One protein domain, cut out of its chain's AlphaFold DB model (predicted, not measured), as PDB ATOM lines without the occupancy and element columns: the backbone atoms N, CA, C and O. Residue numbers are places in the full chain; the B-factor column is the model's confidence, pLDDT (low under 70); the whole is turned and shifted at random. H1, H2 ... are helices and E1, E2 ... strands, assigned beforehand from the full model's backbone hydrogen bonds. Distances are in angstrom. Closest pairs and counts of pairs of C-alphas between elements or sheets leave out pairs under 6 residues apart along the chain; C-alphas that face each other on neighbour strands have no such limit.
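This is residues 143 to 216 of the 287 residues of the protein "PKS_AT domain-containing protein" of Botryotinia convoluta (UniProt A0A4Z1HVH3). The chain snakes back and forth in a loose row, with the short strand E1 between helices H1 and H2, the small helix H3 on the far side of H2, and a tail whose residues 210 to 216 stick out beyond H3. Residues 143 to 144 run beside E1 as a short extra pairing. The printed part has 74 residues, with three named helices and one named strand in the order H1, E1, H2, H3; it is mostly helix by its named elements, which hold 32 residues, under half. It is loose, with a radius of gyration of the C-alphas of 15.8 A, and elongated, spanning 49 by 29 by 21 A.

H2, residues 180 to 193, is the longest helix. E1, residues 169 to 172, comes closest to it at the C-alphas of Ser 171 and Leu 187, 6.5 A apart. E1 pairs with no named strand, but residues 143 to 144 pair with its residues 171 to 172, parallel. H1, residues 152 to 161, comes closest to E1 at the C-alphas of Ala 152 and Tyr 170, 7.6 A apart. H3, residues 200 to 203, and H2 only just touch, with 3 pairs of C-alphas within 8 A, through residues 185 to 188 of H2 alone; the closest are those of Ala 188 and Val 203, 7.5 A apart. H1 is apart from H2 and H3, and E1 from H3. Every O i to N i+4 pair is within hydrogen-bond range in H1, and 8 of 10 in H2, while H3 is too short for such a pair.

H2 measures 20.6 A from first to last C-alpha, H1 14.5 A, E1 10.6 A and H3 4.9 A. H1 begins at C-alpha 152 (226.726, 139.887, 183.885), and H3 ends at C-alpha 203 (229.011, 162.983, 187.757).

The two C-alphas farthest apart, those of Ala 161 and Ile 213, are 49.0 A apart. The printed part has no cut, and its three links between named elements are short. Residues 204 to 216 hold no named element. The mean pLDDT of the printed part is 88.8, and no printed residue is under 70.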
ATOM      1  N   ILE A 143     231.691 146.451 189.639       96.12
ATOM      2  CA  ILE A 143     231.467 147.342 188.499       96.12
ATOM      3  C   ILE A 143     232.189 146.767 187.281       96.12
ATOM      4  O   ILE A 143     233.412 146.650 187.279       96.12
ATOM      5  N   GLU A 144     231.447 146.420 186.229       94.94
ATOM      6  CA  GLU A 144     232.058 146.034 184.950       94.94
ATOM      7  C   GLU A 144     232.380 147.281 184.134       94.94
ATOM      8  O   GLU A 144     231.478 147.974 183.664       94.94
ATOM      9  N   ILE A 145     233.672 147.534 183.935       94.19
ATOM     10  CA  ILE A 145     234.156 148.602 183.064       94.19
ATOM     11  C   ILE A 145     234.333 148.036 181.657       94.19
ATOM     12  O   ILE A 145     235.235 147.243 181.393       94.19
ATOM     13  N   GLY A 146     233.468 148.452 180.741       89.69
ATOM     14  CA  GLY A 146     233.533 148.029 179.349       89.69
ATOM     15  C   GLY A 146     232.367 148.581 178.537       89.69
ATOM     16  O   GLY A 146     231.447 149.154 179.107       89.69
ATOM     17  N   PRO A 147     232.360 148.396 177.206       84.88
ATOM     18  CA  PRO A 147     231.351 148.973 176.310       84.88
ATOM     19  C   PRO A 147     229.963 148.308 176.410       84.88
ATOM     20  O   PRO A 147     229.029 148.682 175.701       84.88
ATOM     21  N   SER A 148     229.810 147.273 177.237       83.56
ATOM     22  CA  SER A 148     228.539 146.602 177.523       83.56
ATOM     23  C   SER A 148     228.681 145.720 178.760       83.56
ATOM     24  O   SER A 148     229.788 145.260 178.999       83.56
ATOM     25  N   GLY A 149     227.582 145.356 179.428       84.12
ATOM     26  CA  GLY A 149     227.565 144.324 180.480       84.12
ATOM     27  C   GLY A 149     227.663 142.892 179.943       84.12
ATOM     28  O   GLY A 149     226.698 142.127 180.001       84.12
ATOM     29  N   ALA A 150     228.798 142.530 179.347       85.19
ATOM     30  CA  ALA A 150     229.012 141.214 178.747       85.19
ATOM     31  C   ALA A 150     229.330 140.127 179.786       85.19
ATOM     32  O   ALA A 150     229.185 138.938 179.462       85.19
ATOM     33  N   LEU A 151     229.758 140.520 180.992       89.44
ATOM     34  CA  LEU A 151     230.144 139.626 182.086       89.44
ATOM     35  C   LEU A 151     229.030 139.402 183.116       89.44
ATOM     36  O   LEU A 151     229.203 138.561 183.992       89.44
ATOM     37  N   ALA A 152     227.867 140.047 182.976       88.94
ATOM     38  CA  ALA A 152     226.726 139.887 183.885       88.94
ATOM     39  C   ALA A 152     226.341 138.415 184.127       88.94
ATOM     40  O   ALA A 152     226.177 137.979 185.264       88.94
ATOM     41  N   GLY A 153     226.231 137.635 183.045       87.25
ATOM     42  CA  GLY A 153     225.918 136.205 183.108       87.25
ATOM     43  C   GLY A 153     226.997 135.394 183.838       87.25
ATOM     44  O   GLY A 153     226.677 134.762 184.844       87.25
ATOM     45  N   PRO A 154     228.264 135.421 183.372       86.88
ATOM     46  CA  PRO A 154     229.378 134.757 184.050       86.88
ATOM     47  C   PRO A 154     229.532 135.141 185.528       86.88
ATOM     48  O   PRO A 154     229.651 134.255 186.368       86.88
ATOM     49  N   ILE A 155     229.470 136.434 185.862       91.19
ATOM     50  CA  ILE A 155     229.568 136.919 187.246       91.19
ATOM     51  C   ILE A 155     228.427 136.348 188.086       91.19
ATOM     52  O   ILE A 155     228.684 135.775 189.136       91.19
ATOM     53  N   SER A 156     227.178 136.413 187.608       90.31
ATOM     54  CA  SER A 156     226.033 135.855 188.336       90.31
ATOM     55  C   SER A 156     226.180 134.354 188.609       90.31
ATOM     56  O   SER A 156     225.805 133.893 189.684       90.31
ATOM     57  N   GLN A 157     226.734 133.589 187.665       86.81
ATOM     58  CA  GLN A 157     226.990 132.157 187.856       86.81
ATOM     59  C   GLN A 157     228.088 131.897 188.888       86.81
ATOM     60  O   GLN A 157     227.916 131.027 189.737       86.81
ATOM     61  N   ILE A 158     229.187 132.654 188.830       88.88
ATOM     62  CA  ILE A 158     230.298 132.518 189.778       88.88
ATOM     63  C   ILE A 158     229.834 132.887 191.187       88.88
ATOM     64  O   ILE A 158     230.050 132.102 192.100       88.88
ATOM     65  N   LEU A 159     229.128 134.013 191.353       91.06
ATOM     66  CA  LEU A 159     228.572 134.423 192.645       91.06
ATOM     67  C   LEU A 159     227.679 133.320 193.222       91.06
ATOM     68  O   LEU A 159     227.964 132.821 194.299       91.06
ATOM     69  N   LYS A 160     226.696 132.816 192.464       89.69
ATOM     70  CA  LYS A 160     225.804 131.736 192.931       89.69
ATOM     71  C   LYS A 160     226.520 130.461 193.385       89.69
ATOM     72  O   LYS A 160     225.952 129.704 194.164       89.69
ATOM     73  N   ALA A 161     227.713 130.184 192.862       87.38
ATOM     74  CA  ALA A 161     228.495 129.011 193.237       87.38
ATOM     75  C   ALA A 161     229.343 129.225 194.505       87.38
ATOM     76  O   ALA A 161     229.885 128.253 195.030       87.38
ATOM     77  N   LEU A 162     229.483 130.467 194.978       86.81
ATOM     78  CA  LEU A 162     230.323 130.835 196.114       86.81
ATOM     79  C   LEU A 162     229.480 131.056 197.380       86.81
ATOM     80  O   LEU A 162     228.515 131.819 197.332       86.81
ATOM     81  N   PRO A 163     229.866 130.460 198.524       80.69
ATOM     82  CA  PRO A 163     229.091 130.533 199.765       80.69
ATOM     83  C   PRO A 163     229.059 131.933 200.400       80.69
ATOM     84  O   PRO A 163     228.106 132.251 201.096       80.69
ATOM     85  N   ASN A 164     230.063 132.781 200.142       78.88
ATOM     86  CA  ASN A 164     230.201 134.116 200.744       78.88
ATOM     87  C   ASN A 164     229.867 135.253 199.760       78.88
ATOM     88  O   ASN A 164     230.432 136.339 199.840       78.88
ATOM     89  N   SER A 165     229.003 134.994 198.779       84.50
ATOM     90  CA  SER A 165     228.668 135.965 197.724       84.50
ATOM     91  C   SER A 165     227.368 136.738 197.970       84.50
ATOM     92  O   SER A 165     227.013 137.620 197.179       84.50
ATOM     93  N   ASP A 166     226.652 136.413 199.048       84.25
ATOM     94  CA  ASP A 166     225.370 137.025 199.372       84.25
ATOM     95  C   ASP A 166     225.526 138.529 199.631       84.25
ATOM     96  O   ASP A 166     226.392 138.982 200.377       84.25
ATOM     97  N   GLY A 167     224.671 139.325 198.985       86.94
ATOM     98  CA  GLY A 167     224.683 140.784 199.103       86.94
ATOM     99  C   GLY A 167     225.648 141.511 198.160       86.94
ATOM    100  O   GLY A 167     225.589 142.739 198.095       86.94
ATOM    101  N   ILE A 168     226.471 140.799 197.375       94.12
ATOM    102  CA  ILE A 168     227.329 141.435 196.367       94.12
ATOM    103  C   ILE A 168     226.475 141.929 195.195       94.12
ATOM    104  O   ILE A 168     225.884 141.153 194.439       94.12
ATOM    105  N   SER A 169     226.427 143.247 195.022       94.75
ATOM    106  CA  SER A 169     225.732 143.884 193.902       94.75
ATOM    107  C   SER A 169     226.611 143.937 192.655       94.75
ATOM    108  O   SER A 169     227.832 144.010 192.743       94.75
ATOM    109  N   TYR A 170     225.998 143.938 191.471       95.12
ATOM    110  CA  TYR A 170     226.708 144.065 190.196       95.12
ATOM    111  C   TYR A 170     226.021 145.088 189.286       95.12
ATOM    112  O   TYR A 170     224.799 145.055 189.116       95.12
ATOM    113  N   SER A 171     226.810 145.960 188.650       95.06
ATOM    114  CA  SER A 171     226.337 146.840 187.577       95.06
ATOM    115  C   SER A 171     227.399 147.053 186.489       95.06
ATOM    116  O   SER A 171     228.575 147.234 186.801       95.06
ATOM    117  N   PRO A 172     227.009 147.097 185.203       94.25
ATOM    118  CA  PRO A 172     227.900 147.550 184.142       94.25
ATOM    119  C   PRO A 172     228.018 149.078 184.131       94.25
ATOM    120  O   PRO A 172     227.062 149.780 184.460       94.25
ATOM    121  N   SER A 173     229.168 149.599 183.701       92.94
ATOM    122  CA  SER A 173     229.373 151.040 183.500       92.94
ATOM    123  C   SER A 173     228.774 151.555 182.189       92.94
ATOM    124  O   SER A 173     228.475 152.740 182.073       92.94
ATOM    125  N   TRP A 174     228.561 150.668 181.213       92.12
ATOM    126  CA  TRP A 174     228.047 151.015 179.890       92.12
ATOM    127  C   TRP A 174     227.103 149.946 179.338       92.12
ATOM    128  O   TRP A 174     227.194 148.759 179.672       92.12
ATOM    129  N   ALA A 175     226.221 150.353 178.429       88.38
ATOM    130  CA  ALA A 175     225.352 149.455 177.678       88.38
ATOM    131  C   ALA A 175     225.486 149.682 176.169       88.38
ATOM    132  O   ALA A 175     225.824 150.768 175.704       88.38
ATOM    133  N   ARG A 176     225.180 148.643 175.387       84.62
ATOM    134  CA  ARG A 176     225.098 148.751 173.926       84.62
ATOM    135  C   ARG A 176     223.809 149.466 173.509       84.62
ATOM    136  O   ARG A 176     222.749 149.203 174.069       84.62
ATOM    137  N   GLY A 177     223.895 150.284 172.462       83.50
ATOM    138  CA  GLY A 177     222.741 150.937 171.840       83.50
ATOM    139  C   GLY A 177     222.424 152.319 172.412       83.50
ATOM    140  O   GLY A 177     223.265 152.958 173.038       83.50
ATOM    141  N   GLN A 178     221.200 152.797 172.172       73.00
ATOM    142  CA  GLN A 178     220.822 154.198 172.414       73.00
ATOM    143  C   GLN A 178     220.828 154.615 173.897       73.00
ATOM    144  O   GLN A 178     220.931 155.799 174.196       73.00
ATOM    145  N   ALA A 179     220.777 153.660 174.830       75.44
ATOM    146  CA  ALA A 179     220.815 153.925 176.271       75.44
ATOM    147  C   ALA A 179     222.237 153.962 176.870       75.44
ATOM    148  O   ALA A 179     222.376 154.075 178.086       75.44
ATOM    149  N   ALA A 180     223.279 153.881 176.034       81.06
ATOM    150  CA  ALA A 180     224.687 153.830 176.430       81.06
ATOM    151  C   ALA A 180     225.071 154.877 177.489       81.06
ATOM    152  O   ALA A 180     225.549 154.526 178.566       81.06
ATOM    153  N   GLY A 181     224.779 156.154 177.216       84.75
ATOM    154  CA  GLY A 181     225.082 157.248 178.137       84.75
ATOM    155  C   GLY A 181     224.242 157.224 179.414       84.75
ATOM    156  O   GLY A 181     224.730 157.602 180.466       84.75
ATOM    157  N   LYS A 182     223.000 156.723 179.375       90.50
ATOM    158  CA  LYS A 182     222.150 156.626 180.574       90.50
ATOM    159  C   LYS A 182     222.720 155.633 181.592       90.50
ATOM    160  O   LYS A 182     222.588 155.850 182.791       90.50
ATOM    161  N   THR A 183     223.375 154.564 181.133       91.94
ATOM    162  CA  THR A 183     223.880 153.494 182.008       91.94
ATOM    163  C   THR A 183     224.906 153.983 183.027       91.94
ATOM    164  O   THR A 183     224.856 153.541 184.171       91.94
ATOM    165  N   ILE A 184     225.777 154.933 182.669       91.12
ATOM    166  CA  ILE A 184     226.751 155.478 183.626       91.12
ATOM    167  C   ILE A 184     226.064 156.305 184.731       91.12
ATOM    168  O   ILE A 184     226.459 156.235 185.894       91.12
ATOM    169  N   PHE A 185     224.989 157.031 184.402       93.19
ATOM    170  CA  PHE A 185     224.183 157.759 185.388       93.19
ATOM    171  C   PHE A 185     223.356 156.807 186.257       93.19
ATOM    172  O   PHE A 185     223.261 157.006 187.467       93.19
ATOM    173  N   ASP A 186     222.813 155.738 185.668       93.56
ATOM    174  CA  ASP A 186     222.135 154.678 186.416       93.56
ATOM    175  C   ASP A 186     223.098 153.989 187.394       93.56
ATOM    176  O   ASP A 186     222.716 153.720 188.531       93.56
ATOM    177  N   LEU A 187     224.350 153.740 186.989       94.69
ATOM    178  CA  LEU A 187     225.397 153.220 187.871       94.69
ATOM    179  C   LEU A 187     225.636 154.167 189.054       94.69
ATOM    180  O   LEU A 187     225.616 153.715 190.198       94.69
ATOM    181  N   ALA A 188     225.805 155.469 188.799       95.38
ATOM    182  CA  ALA A 188     225.988 156.459 189.860       95.38
ATOM    183  C   ALA A 188     224.793 156.495 190.830       95.38
ATOM    184  O   ALA A 188     224.982 156.507 192.045       95.38
ATOM    185  N   GLY A 189     223.564 156.438 190.308       95.19
ATOM    186  CA  GLY A 189     222.351 156.367 191.122       95.19
ATOM    187  C   GLY A 189     222.275 155.090 191.963       95.19
ATOM    188  O   GLY A 189     221.942 155.151 193.143       95.19
ATOM    189  N   ARG A 190     222.628 153.931 191.395       95.12
ATOM    190  CA  ARG A 190     222.637 152.651 192.123       95.12
ATOM    191  C   ARG A 190     223.664 152.629 193.243       95.12
ATOM    192  O   ARG A 190     223.355 152.145 194.323       95.12
ATOM    193  N   LEU A 191     224.860 153.146 192.991       95.62
ATOM    194  CA  LEU A 191     225.901 153.237 194.005       95.62
ATOM    195  C   LEU A 191     225.512 154.223 195.124       95.62
ATOM    196  O   LEU A 191     225.735 153.917 196.291       95.62
ATOM    197  N   PHE A 192     224.851 155.342 194.793       95.50
ATOM    198  CA  PHE A 192     224.281 156.263 195.786       95.50
ATOM    199  C   PHE A 192     223.216 155.578 196.659       95.50
ATOM    200  O   PHE A 192     223.264 155.676 197.881       95.50
ATOM    201  N   VAL A 193     222.284 154.834 196.050       94.81
ATOM    202  CA  VAL A 193     221.254 154.069 196.782       94.81
ATOM    203  C   VAL A 193     221.871 152.960 197.640       94.81
ATOM    204  O   VAL A 193     221.376 152.689 198.729       94.81
ATOM    205  N   ALA A 194     222.963 152.347 197.179       93.56
ATOM    206  CA  ALA A 194     223.728 151.365 197.945       93.56
ATOM    207  C   ALA A 194     224.560 151.985 199.089       93.56
ATOM    208  O   ALA A 194     225.175 151.250 199.855       93.56
ATOM    209  N   GLY A 195     224.568 153.317 199.232       93.75
ATOM    210  CA  GLY A 195     225.243 154.022 200.322       93.75
ATOM    211  C   GLY A 195     226.738 154.262 200.101       93.75
ATOM    212  O   GLY A 195     227.438 154.595 201.054       93.75
ATOM    213  N   HIS A 196     227.243 154.104 198.874       94.31
ATOM    214  CA  HIS A 196     228.630 154.445 198.555       94.31
ATOM    215  C   HIS A 196     228.831 155.962 198.461       94.31
ATOM    216  O   HIS A 196     227.947 156.696 198.014       94.31
ATOM    217  N   ASP A 197     230.029 156.421 198.830       93.25
ATOM    218  CA  ASP A 197     230.410 157.828 198.713       93.25
ATOM    219  C   ASP A 197     230.647 158.199 197.241       93.25
ATOM    220  O   ASP A 197     231.665 157.857 196.636       93.25
ATOM    221  N   ILE A 198     229.657 158.863 196.640       93.56
ATOM    222  CA  ILE A 198     229.729 159.375 195.274       93.56
ATOM    223  C   ILE A 198     229.574 160.878 195.271       93.56
ATOM    224  O   ILE A 198     228.567 161.446 195.697       93.56
ATOM    225  N   ILE A 199     230.523 161.519 194.602       91.62
ATOM    226  CA  ILE A 199     230.479 162.943 194.320       91.62
ATOM    227  C   ILE A 199     229.554 163.182 193.117       91.62
ATOM    228  O   ILE A 199     229.997 163.340 191.977       91.62
ATOM    229  N   LEU A 200     228.240 163.246 193.365       90.38
ATOM    230  CA  LEU A 200     227.222 163.493 192.328       90.38
ATOM    231  C   LEU A 200     227.449 164.813 191.575       90.38
ATOM    232  O   LEU A 200     227.054 164.941 190.416       90.38
ATOM    233  N   ARG A 201     228.111 165.795 192.200       88.69
ATOM    234  CA  ARG A 201     228.536 167.033 191.527       88.69
ATOM    235  C   ARG A 201     229.456 166.741 190.339       88.69
ATOM    236  O   ARG A 201     229.242 167.316 189.276       88.69
ATOM    237  N   SER A 202     230.437 165.854 190.516       90.12
ATOM    238  CA  SER A 202     231.393 165.475 189.472       90.12
ATOM    239  C   SER A 202     230.713 164.682 188.360       90.12
ATOM    240  O   SER A 202     230.954 164.950 187.189       90.12
ATOM    241  N   VAL A 203     229.804 163.768 188.722       90.56
ATOM    242  CA  VAL A 203     229.011 162.983 187.757       90.56
ATOM    243  C   VAL A 203     228.175 163.893 186.853       90.56
ATOM    244  O   VAL A 203     228.156 163.712 185.641       90.56
ATOM    245  N   ASN A 204     227.509 164.893 187.435       88.94
ATOM    246  CA  ASN A 204     226.638 165.807 186.696       88.94
ATOM    247  C   ASN A 204     227.371 167.012 186.077       88.94
ATOM    248  O   ASN A 204     226.735 167.829 185.416       88.94
ATOM    249  N   GLN A 205     228.679 167.157 186.318       88.69
ATOM    250  CA  GLN A 205     229.508 168.282 185.857       88.69
ATOM    251  C   GLN A 205     228.912 169.672 186.165       88.69
ATOM    252  O   GLN A 205     229.044 170.616 185.386       88.69
ATOM    253  N   TYR A 206     228.244 169.827 187.313       83.50
ATOM    254  CA  TYR A 206     227.624 171.105 187.663       83.50
ATOM    255  C   TYR A 206     228.671 172.152 188.067       83.50
ATOM    256  O   TYR A 206     229.306 172.035 189.117       83.50
ATOM    257  N   THR A 207     228.785 173.223 187.281       80.94
ATOM    258  CA  THR A 207     229.659 174.376 187.567       80.94
ATOM    259  C   THR A 207     228.949 175.487 188.345       80.94
ATOM    260  O   THR A 207     229.567 176.127 189.190       80.94
ATOM    261  N   ASN A 208     227.644 175.689 188.123       80.81
ATOM    262  CA  ASN A 208     226.854 176.754 188.750       80.81
ATOM    263  C   ASN A 208     225.547 176.200 189.347       80.81
ATOM    264  O   ASN A 208     224.508 176.152 188.689       80.81
ATOM    265  N   THR A 209     225.608 175.719 190.589       79.38
ATOM    266  CA  THR A 209     224.471 175.092 191.286       79.38
ATOM    267  C   THR A 209     223.646 176.121 192.054       79.38
ATOM    268  O   THR A 209     224.206 176.885 192.835       79.38
ATOM    269  N   LYS A 210     222.315 176.087 191.915       82.00
ATOM    270  CA  LYS A 210     221.377 176.819 192.783       82.00
ATOM    271  C   LYS A 210     220.672 175.841 193.721       82.00
ATOM    272  O   LYS A 210     220.276 174.761 193.289       82.00
ATOM    273  N   THR A 211     220.497 176.217 194.983       82.94
ATOM    274  CA  THR A 211     219.766 175.398 195.959       82.94
ATOM    275  C   THR A 211     218.276 175.412 195.638       82.94
ATOM    276  O   THR A 211     217.661 176.476 195.569       82.94
ATOM    277  N   LEU A 212     217.683 174.231 195.463       85.25
ATOM    278  CA  LEU A 212     216.230 174.091 195.415       85.25
ATOM    279  C   LEU A 212     215.682 174.252 196.836       85.25
ATOM    280  O   LEU A 212     215.883 173.391 197.684       85.25
ATOM    281  N   ILE A 213     215.008 175.372 197.092       90.25
ATOM    282  CA  ILE A 213     214.410 175.692 198.401       90.25
ATOM    283  C   ILE A 213     212.988 175.134 198.572       90.25
ATOM    284  O   ILE A 213     212.442 175.168 199.670       90.25
ATOM    285  N   TYR A 214     212.400 174.599 197.501       84.81
ATOM    286  CA  TYR A 214     211.070 173.995 197.506       84.81
ATOM    287  C   TYR A 214     211.144 172.579 196.944       84.81
ATOM    288  O   TYR A 214     211.042 172.366 195.737       84.81
ATOM    289  N   LEU A 215     211.330 171.610 197.836       87.06
ATOM    290  CA  LEU A 215     211.111 170.196 197.553       87.06
ATOM    291  C   LEU A 215     209.894 169.729 198.359       87.06
ATOM    292  O   LEU A 215     209.681 170.222 199.472       87.06
ATOM    293  N   PRO A 216     209.072 168.811 197.823       87.44
ATOM    294  CA  PRO A 216     208.011 168.204 198.610       87.44
ATOM    295  C   PRO A 216     208.622 167.536 199.846       87.44
ATOM    296  O   PRO A 216     209.599 166.793 199.747       87.44
TER     297      PRO A 216